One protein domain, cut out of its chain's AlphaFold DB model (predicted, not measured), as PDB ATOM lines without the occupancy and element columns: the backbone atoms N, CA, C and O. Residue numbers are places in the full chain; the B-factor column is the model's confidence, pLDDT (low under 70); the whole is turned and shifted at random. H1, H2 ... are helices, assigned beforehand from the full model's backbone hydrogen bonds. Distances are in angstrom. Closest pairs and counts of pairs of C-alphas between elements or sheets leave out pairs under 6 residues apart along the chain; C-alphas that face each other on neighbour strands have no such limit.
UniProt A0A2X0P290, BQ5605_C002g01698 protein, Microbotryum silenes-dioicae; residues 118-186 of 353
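AT A GLANCE: This is residues 118 to 186 of the 353 residues of the protein "BQ5605_C002g01698 protein" of Microbotryum silenes-dioicae (UniProt A0A2X0P290). This is a loose, elongated loop of chain with little regular structure: H1 sits at one end, H2 at the other, and H3 lies between them, where the second long link returns from H2. The printed part has 69 residues, with three short helices in the order H1, H2, H3 and no named strand; the class is all helix, though these helices hold only 19 residues. It is only just loose, close to compact, with a radius of gyration of the C-alphas of 13.7 A and spans of 43 by 24 by 22 A.

HOW THE PARTS SIT: Look first at H3, residues 180 to 186; it is apart from H1, residues 118 to 123, and from H2, residues 149 to 154. H1 and H2 are apart too. In H2 and H3 every O i to N i+4 pair is within hydrogen-bond range; in H1, 1 of 2 is.

IN THESE COORDINATES: Find C-alpha 180 at (172.559, 116.886, 127.320); from there H3 runs 10.0 A to C-alpha 186 at (169.730, 113.066, 136.162). H1 begins at C-alpha 118, (181.909, 104.140, 142.673), and measures 8.9 A; H2 measures 8.7 A.

THE WHOLE: The C-alphas of Ser 118 and Pro 149, the two farthest apart, are 44.4 A apart. Residues 124 to 148 and 155 to 179 are long links. The printed part has no cut, and no printed residue is under 70 in pLDDT.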
ATOM      1  N   SER A 118     180.863 103.238 143.168       93.81
ATOM      2  CA  SER A 118     181.909 104.140 142.673       93.81
ATOM      3  C   SER A 118     181.984 104.131 141.145       93.81
ATOM      4  O   SER A 118     182.217 105.169 140.531       93.81
ATOM      5  N   THR A 119     181.754 102.975 140.514       94.31
ATOM      6  CA  THR A 119     181.702 102.845 139.050       94.31
ATOM      7  C   THR A 119     180.470 103.549 138.488       94.31
ATOM      8  O   THR A 119     180.585 104.324 137.541       94.31
ATOM      9  N   ARG A 120     179.300 103.342 139.100       92.81
ATOM     10  CA  ARG A 120     178.042 103.981 138.677       92.81
ATOM     11  C   ARG A 120     178.097 105.500 138.797       92.81
ATOM     12  O   ARG A 120     177.659 106.183 137.878       92.81
ATOM     13  N   LEU A 121     178.691 106.022 139.871       92.62
ATOM     14  CA  LEU A 121     178.908 107.461 140.073       92.62
ATOM     15  C   LEU A 121     179.700 108.124 138.933       92.62
ATOM     16  O   LEU A 121     179.536 109.318 138.708       92.62
ATOM     17  N   LEU A 122     180.551 107.367 138.234       92.94
ATOM     18  CA  LEU A 122     181.396 107.878 137.151       92.94
ATOM     19  C   LEU A 122     180.856 107.586 135.747       92.94
ATOM     20  O   LEU A 122     181.272 108.253 134.803       92.94
ATOM     21  N   HIS A 123     180.019 106.557 135.585       92.94
ATOM     22  CA  HIS A 123     179.746 105.977 134.265       92.94
ATOM     23  C   HIS A 123     178.275 105.666 133.975       92.94
ATOM     24  O   HIS A 123     177.972 105.173 132.886       92.94
ATOM     25  N   ALA A 124     177.351 105.917 134.906       93.00
ATOM     26  CA  ALA A 124     175.939 105.575 134.715       93.00
ATOM     27  C   ALA A 124     175.292 106.254 133.491       93.00
ATOM     28  O   ALA A 124     174.350 105.721 132.907       93.00
ATOM     29  N   ASP A 125     175.823 107.393 133.064       92.25
ATOM     30  CA  ASP A 125     175.368 108.181 131.925       92.25
ATOM     31  C   ASP A 125     176.055 107.832 130.595       92.25
ATOM     32  O   ASP A 125     175.670 108.375 129.565       92.25
ATOM     33  N   HIS A 126     177.019 106.903 130.564       89.94
ATOM     34  CA  HIS A 126     177.818 106.590 129.365       89.94
ATOM     35  C   HIS A 126     176.948 106.255 128.139       89.94
ATOM     36  O   HIS A 126     177.257 106.635 127.015       89.94
ATOM     37  N   HIS A 127     175.802 105.607 128.339       87.56
ATOM     38  CA  HIS A 127     174.858 105.293 127.262       87.56
ATOM     39  C   HIS A 127     174.221 106.529 126.587       87.56
ATOM     40  O   HIS A 127     173.640 106.396 125.512       87.56
ATOM     41  N   LEU A 128     174.331 107.714 127.197       87.25
ATOM     42  CA  LEU A 128     173.857 109.004 126.683       87.25
ATOM     43  C   LEU A 128     174.967 109.815 126.000       87.25
ATOM     44  O   LEU A 128     174.690 110.820 125.339       87.25
ATOM     45  N   VAL A 129     176.228 109.403 126.149       81.50
ATOM     46  CA  VAL A 129     177.381 110.119 125.607       81.50
ATOM     47  C   VAL A 129     177.479 109.847 124.104       81.50
ATOM     48  O   VAL A 129     177.922 108.795 123.653       81.50
ATOM     49  N   ALA A 130     177.051 110.820 123.299       75.38
ATOM     50  CA  ALA A 130     177.014 110.698 121.838       75.38
ATOM     51  C   ALA A 130     178.372 110.929 121.146       75.38
ATOM     52  O   ALA A 130     178.478 110.800 119.925       75.38
ATOM     53  N   ARG A 131     179.398 111.347 121.888       78.69
ATOM     54  CA  ARG A 131     180.668 111.848 121.349       78.69
ATOM     55  C   ARG A 131     181.862 111.286 122.139       78.69
ATOM     56  O   ARG A 131     181.670 110.800 123.242       78.69
ATOM     57  N   PRO A 132     183.091 111.291 121.598       84.56
ATOM     58  CA  PRO A 132     184.208 110.576 122.219       84.56
ATOM     59  C   PRO A 132     184.856 111.304 123.411       84.56
ATOM     60  O   PRO A 132     185.857 110.814 123.933       84.56
ATOM     61  N   GLU A 133     184.379 112.488 123.812       85.50
ATOM     62  CA  GLU A 133     184.963 113.212 124.940       85.50
ATOM     63  C   GLU A 133     184.713 112.482 126.268       85.50
ATOM     64  O   GLU A 133     183.636 111.953 126.522       85.50
ATOM     65  N   VAL A 134     185.723 112.483 127.142       87.31
ATOM     66  CA  VAL A 134     185.636 111.841 128.466       87.31
ATOM     67  C   VAL A 134     184.789 112.663 129.439       87.31
ATOM     68  O   VAL A 134     184.081 112.102 130.267       87.31
ATOM     69  N   ALA A 135     184.886 113.993 129.372       88.62
ATOM     70  CA  ALA A 135     184.116 114.893 130.223       88.62
ATOM     71  C   ALA A 135     182.857 115.372 129.481       88.62
ATOM     72  O   ALA A 135     182.969 115.740 128.306       88.62
ATOM     73  N   PRO A 136     181.691 115.453 130.152       88.69
ATOM     74  CA  PRO A 136     180.483 115.997 129.546       88.69
ATOM     75  C   PRO A 136     180.694 117.427 129.030       88.69
ATOM     76  O   PRO A 136     181.174 118.309 129.747       88.69
ATOM     77  N   ALA A 137     180.318 117.676 127.776       88.56
ATOM     78  CA  ALA A 137     180.423 118.998 127.171       88.56
ATOM     79  C   ALA A 137     179.343 119.946 127.716       88.56
ATOM     80  O   ALA A 137     178.151 119.659 127.615       88.56
ATOM     81  N   ILE A 138     179.740 121.114 128.229       89.88
ATOM     82  CA  ILE A 138     178.801 122.121 128.740       89.88
ATOM     83  C   ILE A 138     178.144 122.864 127.571       89.88
ATOM     84  O   ILE A 138     178.786 123.653 126.877       89.88
ATOM     85  N   SER A 139     176.844 122.638 127.377       89.00
ATOM     86  CA  SER A 139     176.018 123.414 126.451       89.00
ATOM     87  C   SER A 139     175.342 124.570 127.184       89.00
ATOM     88  O   SER A 139     174.575 124.354 128.116       89.00
ATOM     89  N   VAL A 140     175.587 125.798 126.727       92.81
ATOM     90  CA  VAL A 140     174.892 127.011 127.205       92.81
ATOM     91  C   VAL A 140     173.713 127.404 126.306       92.81
ATOM     92  O   VAL A 140     173.165 128.498 126.435       92.81
ATOM     93  N   SER A 141     173.331 126.539 125.360       94.06
ATOM     94  CA  SER A 141     172.199 126.815 124.476       94.06
ATOM     95  C   SER A 141     170.884 126.722 125.236       94.06
ATOM     96  O   SER A 141     170.715 125.867 126.103       94.06
ATOM     97  N   THR A 142     169.927 127.577 124.884       94.25
ATOM     98  CA  THR A 142     168.539 127.483 125.364       94.25
ATOM     99  C   THR A 142     167.634 126.796 124.347       94.25
ATOM    100  O   THR A 142     166.661 126.144 124.719       94.25
ATOM    101  N   THR A 143     167.959 126.934 123.063       93.75
ATOM    102  CA  THR A 143     167.209 126.396 121.930       93.75
ATOM    103  C   THR A 143     168.053 125.386 121.169       93.75
ATOM    104  O   THR A 143     169.281 125.479 121.110       93.75
ATOM    105  N   PHE A 144     167.385 124.420 120.550       91.81
ATOM    106  CA  PHE A 144     168.027 123.420 119.709       91.81
ATOM    107  C   PHE A 144     167.491 123.517 118.285       91.81
ATOM    108  O   PHE A 144     166.372 123.980 118.048       91.81
ATOM    109  N   ARG A 145     168.326 123.139 117.314       91.44
ATOM    110  CA  ARG A 145     168.003 123.259 115.891       91.44
ATOM    111  C   ARG A 145     166.748 122.444 115.572       91.44
ATOM    112  O   ARG A 145     166.714 121.237 115.794       91.44
ATOM    113  N   ALA A 146     165.737 123.107 115.019       88.00
ATOM    114  CA  ALA A 146     164.572 122.422 114.483       88.00
ATOM    115  C   ALA A 146     164.970 121.583 113.254       88.00
ATOM    116  O   ALA A 146     165.800 122.038 112.459       88.00
ATOM    117  N   PRO A 147     164.390 120.384 113.084       88.75
ATOM    118  CA  PRO A 147     164.650 119.569 111.907       88.75
ATOM    119  C   PRO A 147     164.111 120.248 110.645       88.75
ATOM    120  O   PRO A 147     163.066 120.901 110.650       88.75
ATOM    121  N   SER A 148     164.822 120.070 109.542       91.19
ATOM    122  CA  SER A 148     164.356 120.403 108.204       91.19
ATOM    123  C   SER A 148     163.237 119.451 107.760       91.19
ATOM    124  O   SER A 148     163.163 118.314 108.234       91.19
ATOM    125  N   PRO A 149     162.392 119.847 106.791       91.31
ATOM    126  CA  PRO A 149     161.383 118.950 106.227       91.31
ATOM    127  C   PRO A 149     161.959 117.623 105.708       91.31
ATOM    128  O   PRO A 149     161.332 116.582 105.867       91.31
ATOM    129  N   ALA A 150     163.168 117.641 105.137       92.81
ATOM    130  CA  ALA A 150     163.843 116.433 104.663       92.81
ATOM    131  C   ALA A 150     164.236 115.491 105.815       92.81
ATOM    132  O   ALA A 150     164.026 114.286 105.709       92.81
ATOM    133  N   GLU A 151     164.747 116.031 106.926       90.81
ATOM    134  CA  GLU A 151     165.053 115.243 108.130       90.81
ATOM    135  C   GLU A 151     163.782 114.646 108.743       90.81
ATOM    136  O   GLU A 151     163.788 113.486 109.146       90.81
ATOM    137  N   ILE A 152     162.671 115.395 108.753       88.81
ATOM    138  CA  ILE A 152     161.377 114.886 109.234       88.81
ATOM    139  C   ILE A 152     160.901 113.703 108.387       88.81
ATOM    140  O   ILE A 152     160.479 112.693 108.943       88.81
ATOM    141  N   LEU A 153     160.982 113.819 107.059       88.94
ATOM    142  CA  LEU A 153     160.565 112.766 106.130       88.94
ATOM    143  C   LEU A 153     161.462 111.521 106.193       88.94
ATOM    144  O   LEU A 153     160.985 110.420 105.930       88.94
ATOM    145  N   ALA A 154     162.747 111.692 106.514       91.44
ATOM    146  CA  ALA A 154     163.715 110.600 106.603       91.44
ATOM    147  C   ALA A 154     163.714 109.883 107.965       91.44
ATOM    148  O   ALA A 154     164.209 108.759 108.064       91.44
ATOM    149  N   ALA A 155     163.203 110.520 109.019       86.50
ATOM    150  CA  ALA A 155     163.186 109.943 110.356       86.50
ATOM    151  C   ALA A 155     162.103 108.865 110.512       86.50
ATOM    152  O   ALA A 155     161.071 108.875 109.840       86.50
ATOM    153  N   ALA A 156     162.320 107.943 111.453       83.25
ATOM    154  CA  ALA A 156     161.306 106.958 111.812       83.25
ATOM    155  C   ALA A 156     159.999 107.659 112.251       83.25
ATOM    156  O   ALA A 156     160.064 108.682 112.949       83.25
ATOM    157  N   PRO A 157     158.814 107.117 111.894       78.31
ATOM    158  CA  PRO A 157     157.539 107.648 112.366       78.31
ATOM    159  C   PRO A 157     157.554 107.820 113.889       78.31
ATOM    160  O   PRO A 157     157.954 106.909 114.609       78.31
ATOM    161  N   GLY A 158     157.159 108.994 114.383       71.50
ATOM    162  CA  GLY A 158     157.196 109.305 115.817       71.50
ATOM    163  C   GLY A 158     158.360 110.199 116.256       71.50
ATOM    164  O   GLY A 158     158.203 110.951 117.215       71.50
ATOM    165  N   HIS A 159     159.493 110.205 115.541       78.56
ATOM    166  CA  HIS A 159     160.727 110.848 116.022       78.56
ATOM    167  C   HIS A 159     160.611 112.372 116.225       78.56
ATOM    168  O   HIS A 159     161.128 112.918 117.200       78.56
ATOM    169  N   TYR A 160     159.892 113.061 115.334       81.62
ATOM    170  CA  TYR A 160     159.630 114.505 115.413       81.62
ATOM    171  C   TYR A 160     158.162 114.825 115.722       81.62
ATOM    172  O   TYR A 160     157.609 115.792 115.201       81.62
ATOM    173  N   THR A 161     157.513 114.008 116.549       78.12
ATOM    174  CA  THR A 161     156.127 114.257 116.973       78.12
ATOM    175  C   THR A 161     156.054 115.121 118.231       78.12
ATOM    176  O   THR A 161     157.069 115.456 118.848       78.12
ATOM    177  N   THR A 162     154.831 115.505 118.599       73.62
ATOM    178  CA  THR A 162     154.514 116.109 119.899       73.62
ATOM    179  C   THR A 162     154.617 115.112 121.051       73.62
ATOM    180  O   THR A 162     154.757 115.538 122.194       73.62
ATOM    181  N   ASP A 163     154.612 113.807 120.757       75.81
ATOM    182  CA  ASP A 163     154.747 112.715 121.728       75.81
ATOM    183  C   ASP A 163     156.229 112.460 122.057       75.81
ATOM    184  O   ASP A 163     156.736 111.340 122.024       75.81
ATOM    185  N   TRP A 164     156.950 113.547 122.329       83.25
ATOM    186  CA  TRP A 164     158.350 113.531 122.721       83.25
ATOM    187  C   TRP A 164     158.480 113.184 124.206       83.25
ATOM    188  O   TRP A 164     157.796 113.763 125.054       83.25
ATOM    189  N   ASP A 165     159.365 112.238 124.512       86.56
ATOM    190  CA  ASP A 165     159.596 111.743 125.864       86.56
ATOM    191  C   ASP A 165     160.829 112.409 126.494       86.56
ATOM    192  O   ASP A 165     161.955 112.049 126.151       86.56
ATOM    193  N   PRO A 166     160.652 113.358 127.430       87.19
ATOM    194  CA  PRO A 166     161.772 114.044 128.065       87.19
ATOM    195  C   PRO A 166     162.579 113.166 129.030       87.19
ATOM    196  O   PRO A 166     163.688 113.549 129.381       87.19
ATOM    197  N   SER A 167     162.070 112.002 129.455       83.00
ATOM    198  CA  SER A 167     162.825 111.101 130.344       83.00
ATOM    199  C   SER A 167     163.938 110.345 129.613       83.00
ATOM    200  O   SER A 167     164.907 109.906 130.228       83.00
ATOM    201  N   ILE A 168     163.795 110.183 128.294       82.88
ATOM    202  CA  ILE A 168     164.782 109.581 127.395       82.88
ATOM    203  C   ILE A 168     164.705 110.364 126.074       82.88
ATOM    204  O   ILE A 168     164.122 109.885 125.094       82.88
ATOM    205  N   PRO A 169     165.212 111.608 126.045       85.69
ATOM    206  CA  PRO A 169     164.989 112.495 124.918       85.69
ATOM    207  C   PRO A 169     165.683 111.959 123.664       85.69
ATOM    208  O   PRO A 169     166.903 111.845 123.607       85.69
ATOM    209  N   SER A 170     164.906 111.685 122.612       83.69
ATOM    210  CA  SER A 170     165.444 111.339 121.283       83.69
ATOM    211  C   SER A 170     166.186 112.504 120.614       83.69
ATOM    212  O   SER A 170     166.944 112.310 119.666       83.69
ATOM    213  N   ARG A 171     165.916 113.718 121.094       86.81
ATOM    214  CA  ARG A 171     166.495 115.005 120.707       86.81
ATOM    215  C   ARG A 171     166.202 116.014 121.810       86.81
ATOM    216  O   ARG A 171     165.196 115.868 122.499       86.81
ATOM    217  N   ASP A 172     166.970 117.089 121.879       90.44
ATOM    218  CA  ASP A 172     166.612 118.241 122.700       90.44
ATOM    219  C   ASP A 172     165.760 119.241 121.908       90.44
ATOM    220  O   ASP A 172     165.975 119.467 120.713       90.44
ATOM    221  N   ILE A 173     164.768 119.841 122.571       90.38
ATOM    222  CA  ILE A 173     163.871 120.846 121.973       90.38
ATOM    223  C   ILE A 173     164.146 122.223 122.573       90.38
ATOM    224  O   ILE A 173     164.378 123.197 121.854       90.38
ATOM    225  N   TYR A 174     164.130 122.305 123.901       92.56
ATOM    226  CA  TYR A 174     164.341 123.536 124.649       92.56
ATOM    227  C   TYR A 174     164.899 123.196 126.032       92.56
ATOM    228  O   TYR A 174     164.343 122.331 126.709       92.56
ATOM    229  N   SER A 175     165.941 123.904 126.473       93.31
ATOM    230  CA  SER A 175     166.729 123.546 127.668       93.31
ATOM    231  C   SER A 175     165.965 123.592 128.990       93.31
ATOM    232  O   SER A 175     166.473 123.125 130.003       93.31
ATOM    233  N   ARG A 176     164.741 124.140 128.998       91.31
ATOM    234  CA  ARG A 176     163.826 124.030 130.144       91.31
ATOM    235  C   ARG A 176     163.393 122.584 130.396       91.31
ATOM    236  O   ARG A 176     163.135 122.242 131.538       91.31
ATOM    237  N   TYR A 177     163.239 121.795 129.334       89.19
ATOM    238  CA  TYR A 177     162.714 120.435 129.418       89.19
ATOM    239  C   TYR A 177     163.842 119.419 129.509       89.19
ATOM    240  O   TYR A 177     163.842 118.587 130.402       89.19
ATOM    241  N   THR A 178     164.802 119.505 128.586       91.50
ATOM    242  CA  THR A 178     165.985 118.645 128.553       91.50
ATOM    243  C   THR A 178     167.151 119.390 127.931       91.50
ATOM    244  O   THR A 178     166.972 120.285 127.100       91.50
ATOM    245  N   GLN A 179     168.350 119.002 128.339       92.50
ATOM    246  CA  GLN A 179     169.597 119.344 127.674       92.50
ATOM    247  C   GLN A 179     170.638 118.263 128.021       92.50
ATOM    248  O   GLN A 179     170.517 117.643 129.083       92.50
ATOM    249  N   PRO A 180     171.689 118.058 127.203       90.69
ATOM    250  CA  PRO A 180     172.559 116.886 127.320       90.69
ATOM    251  C   PRO A 180     173.216 116.671 128.693       90.69
ATOM    252  O   PRO A 180     173.279 115.545 129.174       90.69
ATOM    253  N   VAL A 181     173.725 117.725 129.329       91.31
ATOM    254  CA  VAL A 181     174.378 117.677 130.650       91.31
ATOM    255  C   VAL A 181     173.371 117.452 131.776       91.31
ATOM    256  O   VAL A 181     173.675 116.736 132.721       91.31
ATOM    257  N   LEU A 182     172.175 118.039 131.685       92.81
ATOM    258  CA  LEU A 182     171.113 117.836 132.675       92.81
ATOM    259  C   LEU A 182     170.641 116.387 132.633       92.81
ATOM    260  O   LEU A 182     170.605 115.738 133.670       92.81
ATOM    261  N   THR A 183     170.369 115.866 131.435       93.12
ATOM    262  CA  THR A 183     169.939 114.478 131.248       93.12
ATOM    263  C   THR A 183     171.006 113.491 131.728       93.12
ATOM    264  O   THR A 183     170.674 112.514 132.393       93.12
ATOM    265  N   GLN A 184     172.292 113.762 131.474       93.50
ATOM    266  CA  GLN A 184     173.395 112.967 132.032       93.50
ATOM    267  C   GLN A 184     173.431 113.030 133.570       93.50
ATOM    268  O   GLN A 184     173.480 111.989 134.224       93.50
ATOM    269  N   ALA A 185     173.330 114.221 134.167       94.31
ATOM    270  CA  ALA A 185     173.321 114.375 135.622       94.31
ATOM    271  C   ALA A 185     172.128 113.652 136.279       94.31
ATOM    272  O   ALA A 185     172.302 112.949 137.274       94.31
ATOM    273  N   GLU A 186     170.930 113.775 135.709       95.62
ATOM    274  CA  GLU A 186     169.730 113.066 136.162       95.62
ATOM    275  C   GLU A 186     169.858 111.551 136.000       95.62
ATOM    276  O   GLU A 186     169.407 110.816 136.879       95.62
TER     277      GLU A 186